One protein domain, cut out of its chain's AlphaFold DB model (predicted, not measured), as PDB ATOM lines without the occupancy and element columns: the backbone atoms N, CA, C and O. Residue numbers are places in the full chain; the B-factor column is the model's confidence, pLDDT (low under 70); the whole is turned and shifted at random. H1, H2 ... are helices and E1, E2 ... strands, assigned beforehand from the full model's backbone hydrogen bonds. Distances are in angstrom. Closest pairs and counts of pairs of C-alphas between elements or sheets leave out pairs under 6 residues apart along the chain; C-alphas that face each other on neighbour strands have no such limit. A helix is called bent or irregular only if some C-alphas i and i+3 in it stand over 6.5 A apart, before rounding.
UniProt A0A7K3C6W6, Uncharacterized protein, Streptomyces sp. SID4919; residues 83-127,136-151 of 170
ATOM      1  N   LEU A  83     242.999 255.339 167.527       92.81
ATOM      2  CA  LEU A  83     241.686 255.671 166.995       92.81
ATOM      3  C   LEU A  83     241.159 254.472 166.215       92.81
ATOM      4  O   LEU A  83     241.798 254.007 165.276       92.81
ATOM      5  N   LEU A  84     239.979 253.997 166.597       89.69
ATOM      6  CA  LEU A  84     239.289 252.899 165.935       89.69
ATOM      7  C   LEU A  84     237.806 253.265 165.837       89.69
ATOM      8  O   LEU A  84     237.236 253.696 166.842       89.69
ATOM      9  N   PRO A  85     237.157 253.132 164.669       87.81
ATOM     10  CA  PRO A  85     235.706 253.209 164.596       87.81
ATOM     11  C   PRO A  85     235.087 252.095 165.449       87.81
ATOM     12  O   PRO A  85     235.328 250.914 165.204       87.81
ATOM     13  N   MET A  86     234.304 252.482 166.457       83.88
ATOM     14  CA  MET A  86     233.680 251.559 167.406       83.88
ATOM     15  C   MET A  86     232.158 251.654 167.338       83.88
ATOM     16  O   MET A  86     231.593 252.741 167.210       83.88
ATOM     17  N   GLN A  87     231.502 250.514 167.510       86.62
ATOM     18  CA  GLN A  87     230.097 250.412 167.889       86.62
ATOM     19  C   GLN A  87     230.018 250.055 169.371       86.62
ATOM     20  O   GLN A  87     230.948 249.460 169.920       86.62
ATOM     21  N   TRP A  88     228.925 250.413 170.036       88.19
ATOM     22  CA  TRP A  88     228.754 250.098 171.448       88.19
ATOM     23  C   TRP A  88     227.295 249.864 171.804       88.19
ATOM     24  O   TRP A  88     226.398 250.353 171.121       88.19
ATOM     25  N   GLY A  89     227.078 249.124 172.884       83.19
ATOM     26  CA  GLY A  89     225.747 248.838 173.393       83.19
ATOM     27  C   GLY A  89     225.780 248.233 174.788       83.19
ATOM     28  O   GLY A  89     226.833 247.819 175.282       83.19
ATOM     29  N   LEU A  90     224.614 248.204 175.423       85.56
ATOM     30  CA  LEU A  90     224.421 247.490 176.682       85.56
ATOM     31  C   LEU A  90     224.244 245.997 176.395       85.56
ATOM     32  O   LEU A  90     223.658 245.630 175.375       85.56
ATOM     33  N   VAL A  91     224.772 245.148 177.275       78.31
ATOM     34  CA  VAL A  91     224.726 243.687 177.159       78.31
ATOM     35  C   VAL A  91     224.056 243.102 178.396       78.31
ATOM     36  O   VAL A  91     224.343 243.528 179.511       78.31
ATOM     37  N   GLY A  92     223.214 242.084 178.202       74.94
ATOM     38  CA  GLY A  92     222.585 241.350 179.305       74.94
ATOM     39  C   GLY A  92     221.591 242.213 180.080       74.94
ATOM     40  O   GLY A  92     220.687 242.787 179.475       74.94
ATOM     41  N   ASP A  93     221.782 242.309 181.395       77.50
ATOM     42  CA  ASP A  93     220.899 243.028 182.326       77.50
ATOM     43  C   ASP A  93     221.196 244.541 182.396       77.50
ATOM     44  O   ASP A  93     220.929 245.194 183.402       77.50
ATOM     45  N   ASP A  94     221.771 245.112 181.331       78.00
ATOM     46  CA  ASP A  94     222.162 246.524 181.213       78.00
ATOM     47  C   ASP A  94     223.236 247.008 182.218       78.00
ATOM     48  O   ASP A  94     223.573 248.197 182.261       78.00
ATOM     49  N   ASP A  95     223.836 246.109 182.999       85.50
ATOM     50  CA  ASP A  95     224.932 246.400 183.937       85.50
ATOM     51  C   ASP A  95     226.307 246.490 183.249       85.50
ATOM     52  O   ASP A  95     227.259 247.083 183.775       85.50
ATOM     53  N   THR A  96     226.384 245.941 182.038       86.94
ATOM     54  CA  THR A  96     227.597 245.785 181.250       86.94
ATOM     55  C   THR A  96     227.454 246.537 179.936       86.94
ATOM     56  O   THR A  96     226.487 246.372 179.195       86.94
ATOM     57  N   VAL A  97     228.449 247.357 179.620       89.75
ATOM     58  CA  VAL A  97     228.605 247.991 178.313       89.75
ATOM     59  C   VAL A  97     229.702 247.278 177.533       89.75
ATOM     60  O   VAL A  97     230.751 246.934 178.085       89.75
ATOM     61  N   TYR A  98     229.461 247.068 176.244       89.31
ATOM     62  CA  TYR A  98     230.423 246.492 175.317       89.31
ATOM     63  C   TYR A  98     230.712 247.468 174.181       89.31
ATOM     64  O   TYR A  98     229.792 248.045 173.605       89.31
ATOM     65  N   PHE A  99     231.990 247.617 173.843       90.38
ATOM     66  CA  PHE A  99     232.481 248.368 172.695       90.38
ATOM     67  C   PHE A  99     233.187 247.398 171.752       90.38
ATOM     68  O   PHE A  99     234.103 246.687 172.164       90.38
ATOM     69  N   GLY A 100     232.783 247.383 170.486       90.62
ATOM     70  CA  GLY A 100     233.343 246.516 169.458       90.62
ATOM     71  C   GLY A 100     233.824 247.307 168.249       90.62
ATOM     72  O   GLY A 100     233.147 248.224 167.791       90.62
ATOM     73  N   GLY A 101     234.974 246.926 167.709       88.75
ATOM     74  CA  GLY A 101     235.522 247.481 166.473       88.75
ATOM     75  C   GLY A 101     236.506 246.509 165.840       88.75
ATOM     76  O   GLY A 101     236.774 245.436 166.384       88.75
ATOM     77  N   ARG A 102     237.035 246.858 164.669       93.19
ATOM     78  CA  ARG A 102     238.037 246.025 164.000       93.19
ATOM     79  C   ARG A 102     239.000 246.841 163.160       93.19
ATOM     80  O   ARG A 102     238.607 247.838 162.556       93.19
ATOM     81  N   THR A 103     240.232 246.365 163.082       91.88
ATOM     82  CA  THR A 103     241.159 246.705 162.001       91.88
ATOM     83  C   THR A 103     241.008 245.675 160.875       91.88
ATOM     84  O   THR A 103     240.065 244.881 160.857       91.88
ATOM     85  N   ARG A 104     241.947 245.655 159.924       89.50
ATOM     86  CA  ARG A 104     242.031 244.576 158.927       89.50
ATOM     87  C   ARG A 104     242.484 243.242 159.525       89.50
ATOM     88  O   ARG A 104     242.277 242.210 158.899       89.50
ATOM     89  N   ARG A 105     243.149 243.270 160.683       92.69
ATOM     90  CA  ARG A 105     243.838 242.112 161.270       92.69
ATOM     91  C   ARG A 105     243.270 241.706 162.625       92.69
ATOM     92  O   ARG A 105     243.359 240.534 162.975       92.69
ATOM     93  N   THR A 106     242.670 242.646 163.350       90.38
ATOM     94  CA  THR A 106     242.303 242.460 164.752       90.38
ATOM     95  C   THR A 106     240.861 242.854 165.005       90.38
ATOM     96  O   THR A 106     240.397 243.923 164.608       90.38
ATOM     97  N   ILE A 107     240.161 241.980 165.721       92.81
ATOM     98  CA  ILE A 107     238.840 242.229 166.286       92.81
ATOM     99  C   ILE A 107     239.041 242.718 167.716       92.81
ATOM    100  O   ILE A 107     239.589 241.985 168.538       92.81
ATOM    101  N   LEU A 108     238.580 243.929 168.025       92.81
ATOM    102  CA  LEU A 108     238.675 244.498 169.364       92.81
ATOM    103  C   LEU A 108     237.315 244.464 170.062       92.81
ATOM    104  O   LEU A 108     236.325 244.978 169.539       92.81
ATOM    105  N   GLY A 109     237.300 243.910 171.273       91.56
ATOM    106  CA  GLY A 109     236.174 243.957 172.198       91.56
ATOM    107  C   GLY A 109     236.600 244.527 173.545       91.56
ATOM    108  O   GLY A 109     237.537 244.019 174.158       91.56
ATOM    109  N   LEU A 110     235.913 245.566 174.019       92.44
ATOM    110  CA  LEU A 110     236.128 246.168 175.334       92.44
ATOM    111  C   LEU A 110     234.835 246.087 176.143       92.44
ATOM    112  O   LEU A 110     233.802 246.592 175.712       92.44
ATOM    113  N   GLY A 111     234.897 245.472 177.321       91.12
ATOM    114  CA  GLY A 111     233.777 245.377 178.257       91.12
ATOM    115  C   GLY A 111     234.005 246.220 179.508       91.12
ATOM    116  O   GLY A 111     235.139 246.375 179.971       91.12
ATOM    117  N   GLY A 112     232.928 246.747 180.079       90.31
ATOM    118  CA  GLY A 112     232.985 247.508 181.322       90.31
ATOM    119  C   GLY A 112     231.621 247.672 181.977       90.31
ATOM    120  O   GLY A 112     230.606 247.287 181.413       90.31
ATOM    121  N   SER A 113     231.590 248.258 183.173       90.75
ATOM    122  CA  SER A 113     230.328 248.536 183.871       90.75
ATOM    123  C   SER A 113     229.617 249.745 183.261       90.75
ATOM    124  O   SER A 113     230.236 250.801 183.100       90.75
ATOM    125  N   SER A 114     228.316 249.629 182.987       89.06
ATOM    126  CA  SER A 114     227.489 250.705 182.424       89.06
ATOM    127  C   SER A 114     227.422 251.959 183.310       89.06
ATOM    128  O   SER A 114     227.239 253.061 182.795       89.06
ATOM    129  N   ALA A 115     227.699 251.834 184.615       88.69
ATOM    130  CA  ALA A 115     227.793 252.954 185.558       88.69
ATOM    131  C   ALA A 115     228.881 253.987 185.197       88.69
ATOM    132  O   ALA A 115     228.833 255.133 185.640       88.69
ATOM    133  N   HIS A 116     229.864 253.594 184.383       88.88
ATOM    134  CA  HIS A 116     230.954 254.460 183.932       88.88
ATOM    135  C   HIS A 116     230.686 255.144 182.575       88.88
ATOM    136  O   HIS A 116     231.550 255.872 182.072       88.88
ATOM    137  N   VAL A 117     229.509 254.921 181.974       88.00
ATOM    138  CA  VAL A 117     229.062 255.632 180.768       88.00
ATOM    139  C   VAL A 117     228.663 257.060 181.147       88.00
ATOM    140  O   VAL A 117     227.816 257.291 182.013       88.00
ATOM    141  N   LEU A 118     229.275 258.043 180.494       84.06
ATOM    142  CA  LEU A 118     228.999 259.454 180.743       84.06
ATOM    143  C   LEU A 118     227.639 259.836 180.148       84.06
ATOM    144  O   LEU A 118     227.271 259.398 179.062       84.06
ATOM    145  N   GLY A 119     226.868 260.642 180.881       70.19
ATOM    146  CA  GLY A 119     225.503 261.023 180.495       70.19
ATOM    147  C   GLY A 119     224.418 259.995 180.853       70.19
ATOM    148  O   GLY A 119     223.239 260.336 180.810       70.19
ATOM    149  N   ALA A 120     224.774 258.781 181.294       54.47
ATOM    150  CA  ALA A 120     223.805 257.803 181.802       54.47
ATOM    151  C   ALA A 120     223.244 258.193 183.187       54.47
ATOM    152  O   ALA A 120     222.069 257.972 183.463       54.47
ATOM    153  N   ALA A 121     224.034 258.859 184.036       45.12
ATOM    154  CA  ALA A 121     223.581 259.342 185.348       45.12
ATOM    155  C   ALA A 121     222.538 260.479 185.259       45.12
ATOM    156  O   ALA A 121     221.664 260.584 186.115       45.12
ATOM    157  N   THR A 122     222.541 261.272 184.178       38.53
ATOM    158  CA  THR A 122     221.459 262.229 183.860       38.53
ATOM    159  C   THR A 122     220.139 261.522 183.530       38.53
ATOM    160  O   THR A 122     219.078 262.130 183.599       38.53
ATOM    161  N   ARG A 123     220.183 260.227 183.212       38.94
ATOM    162  CA  ARG A 123     219.034 259.423 182.791       38.94
ATOM    163  C   ARG A 123     218.228 258.872 183.974       38.94
ATOM    164  O   ARG A 123     217.020 258.755 183.848       38.94
ATOM    165  N   ALA A 124     218.873 258.610 185.118       36.28
ATOM    166  CA  ALA A 124     218.208 258.182 186.360       36.28
ATOM    167  C   ALA A 124     217.604 259.353 187.162       36.28
ATOM    168  O   ALA A 124     216.704 259.154 187.966       36.28
ATOM    169  N   ALA A 125     218.072 260.586 186.933       36.19
ATOM    170  CA  ALA A 125     217.488 261.800 187.514       36.19
ATOM    171  C   ALA A 125     216.379 262.425 186.638       36.19
ATOM    172  O   ALA A 125     215.754 263.402 187.045       36.19
ATOM    173  N   ALA A 126     216.131 261.877 185.441       40.03
ATOM    174  CA  ALA A 126     215.134 262.365 184.486       40.03
ATOM    175  C   ALA A 126     213.744 261.717 184.653       40.03
ATOM    176  O   ALA A 126     212.929 261.779 183.735       40.03
ATOM    177  N   ASP A 127     213.425 261.198 185.844       41.31
ATOM    178  CA  ASP A 127     212.073 260.755 186.240       41.31
ATOM    179  C   ASP A 127     211.077 261.925 186.444       41.31
ATOM    180  O   ASP A 127     210.052 261.801 187.112       41.31
ATOM    181  N   PRO A 136     220.456 253.335 174.195       57.84
ATOM    182  CA  PRO A 136     221.621 252.726 173.570       57.84
ATOM    183  C   PRO A 136     221.185 251.384 172.978       57.84
ATOM    184  O   PRO A 136     220.336 250.703 173.564       57.84
ATOM    185  N   ASP A 137     221.737 251.023 171.821       60.72
ATOM    186  CA  ASP A 137     221.416 249.750 171.186       60.72
ATOM    187  C   ASP A 137     221.657 248.617 172.193       60.72
ATOM    188  O   ASP A 137     222.747 248.460 172.751       60.72
ATOM    189  N   ARG A 138     220.600 247.854 172.478       56.97
ATOM    190  CA  ARG A 138     220.685 246.683 173.347       56.97
ATOM    191  C   ARG A 138     221.226 245.527 172.531       56.97
ATOM    192  O   ARG A 138     220.550 244.993 171.650       56.97
ATOM    193  N   LEU A 139     222.447 245.127 172.844       54.72
ATOM    194  CA  LEU A 139     223.041 243.929 172.291       54.72
ATOM    195  C   LEU A 139     222.535 242.751 173.126       54.72
ATOM    196  O   LEU A 139     222.878 242.598 174.296       54.72
ATOM    197  N   SER A 140     221.700 241.901 172.528       48.38
ATOM    198  CA  SER A 140     221.348 240.621 173.144       48.38
ATOM    199  C   SER A 140     222.628 239.863 173.521       48.38
ATOM    200  O   SER A 140     223.560 239.782 172.723       48.38
ATOM    201  N   ALA A 141     222.676 239.276 174.720       50.59
ATOM    202  CA  ALA A 141     223.821 238.487 175.187       50.59
ATOM    203  C   ALA A 141     224.156 237.313 174.238       50.59
ATOM    204  O   ALA A 141     225.298 236.863 174.158       50.59
ATOM    205  N   SER A 142     223.173 236.868 173.449       50.75
ATOM    206  CA  SER A 142     223.321 235.847 172.404       50.75
ATOM    207  C   SER A 142     223.981 236.362 171.114       50.75
ATOM    208  O   SER A 142     224.273 235.569 170.221       50.75
ATOM    209  N   LEU A 143     224.216 237.674 170.990       50.38
ATOM    210  CA  LEU A 143     224.858 238.298 169.832       50.38
ATOM    211  C   LEU A 143     226.379 238.351 169.944       50.38
ATOM    212  O   LEU A 143     227.007 238.630 168.935       50.38
ATOM    213  N   LEU A 144     227.003 238.053 171.088       53.75
ATOM    214  CA  LEU A 144     228.473 238.031 171.162       53.75
ATOM    215  C   LEU A 144     229.102 237.025 170.173       53.75
ATOM    216  O   LEU A 144     230.018 237.426 169.455       53.75
ATOM    217  N   PRO A 145     228.585 235.786 170.008       51.75
ATOM    218  CA  PRO A 145     229.047 234.876 168.958       51.75
ATOM    219  C   PRO A 145     228.726 235.370 167.542       51.75
ATOM    220  O   PRO A 145     229.511 235.146 166.631       51.75
ATOM    221  N   VAL A 146     227.596 236.059 167.337       51.41
ATOM    222  CA  VAL A 146     227.167 236.564 166.016       51.41
ATOM    223  C   VAL A 146     227.944 237.819 165.607       51.41
ATOM    224  O   VAL A 146     228.242 237.996 164.429       51.41
ATOM    225  N   LEU A 147     228.322 238.668 166.562       53.00
ATOM    226  CA  LEU A 147     229.231 239.794 166.376       53.00
ATOM    227  C   LEU A 147     230.650 239.281 166.139       53.00
ATOM    228  O   LEU A 147     231.267 239.704 165.171       53.00
ATOM    229  N   LEU A 148     231.132 238.301 166.913       52.78
ATOM    230  CA  LEU A 148     232.378 237.592 166.593       52.78
ATOM    231  C   LEU A 148     232.332 237.008 165.177       52.78
ATOM    232  O   LEU A 148     233.270 237.205 164.421       52.78
ATOM    233  N   HIS A 149     231.223 236.383 164.775       46.91
ATOM    234  CA  HIS A 149     231.065 235.811 163.440       46.91
ATOM    235  C   HIS A 149     231.021 236.880 162.335       46.91
ATOM    236  O   HIS A 149     231.712 236.741 161.335       46.91
ATOM    237  N   ARG A 150     230.272 237.982 162.503       45.94
ATOM    238  CA  ARG A 150     230.198 239.086 161.518       45.94
ATOM    239  C   ARG A 150     231.434 239.978 161.470       45.94
ATOM    240  O   ARG A 150     231.583 240.779 160.543       45.94
ATOM    241  N   VAL A 151     232.286 239.892 162.480       50.25
ATOM    242  CA  VAL A 151     233.581 240.566 162.512       50.25
ATOM    243  C   VAL A 151     234.698 239.625 162.028       50.25
ATOM    244  O   VAL A 151     235.643 240.104 161.413       50.25
TER     245      VAL A 151
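Overview. This is residues 83 to 127 and 136 to 151 of the 170 residues of an uncharacterized protein of Streptomyces sp. SID4919 (UniProt A0A7K3C6W6). A strongly twisted three-stranded sheet, E1, E2 and E3, has helix H2 running along the strands over one face, while residues 121 to 127, with the short helix H1, stick out as a free arm. The 61 printed residues hold E1, E2, E3, H1 and H2 in that order along the chain; the sheet, ordered E1 - E2 - E3, is antiparallel, and the class is mixed. The whole is only just loose, close to compact, with a radius of gyration of the C-alphas of 12.9 A, and flat, spanning 43 by 27 by 15 A.

Along the chain. E1, residues 86 to 91, begins at C-alpha 86 (233.680, 251.559, 167.406) and is 15.4 A long. E2, residues 96 to 102, measures 20.2 A, and E3, residues 107 to 113, 20.5 A. H1, residues 121 to 124, measures 5.6 A. H2, residues 141 to 151, is 16.1 A long and ends at C-alpha 151 (233.581, 240.566, 162.512); it is only just irregular, C-alphas 142 and 145 being 6.8 A apart.

Arrangement. The strands form a meander, each the antiparallel neighbour of the one before. E1 and E2 are a hairpin at 153 degrees, with N 87 and O 100 at 2.8 A. E2 and E3 are a hairpin at 163 degrees, with N 99 and O 110 at 2.8 A. H2 is on one face of the sheet, giving two layers, a helix and a sheet, at a height over the sheet of 9.4 A. It lies over E2 and, only just, over E3, with 3 C-alphas falling there; on the local plane it stands at 0 degrees to E2. The closest C-alphas of E1 and H2 are those of Val 91 and Ala 141, 5.6 A apart. Residues 90 to 91 of E1 pair with residues 138 to 139, parallel. H1 is not on the sheet. In H2, 5 of 7 O i to N i+4 pairs are within hydrogen-bond range; H1 is too short for such a pair.

Size, cuts and confidence. The farthest C-alphas, of Arg 105 and Asp 127, are 44.5 A apart. Residues 128 to 135 are not printed, leaving 17.8 A between C-alphas 127 and 136. Of the links printed whole, none is long. Residues 120 to 127 and 136 to 151 have pLDDT under 70.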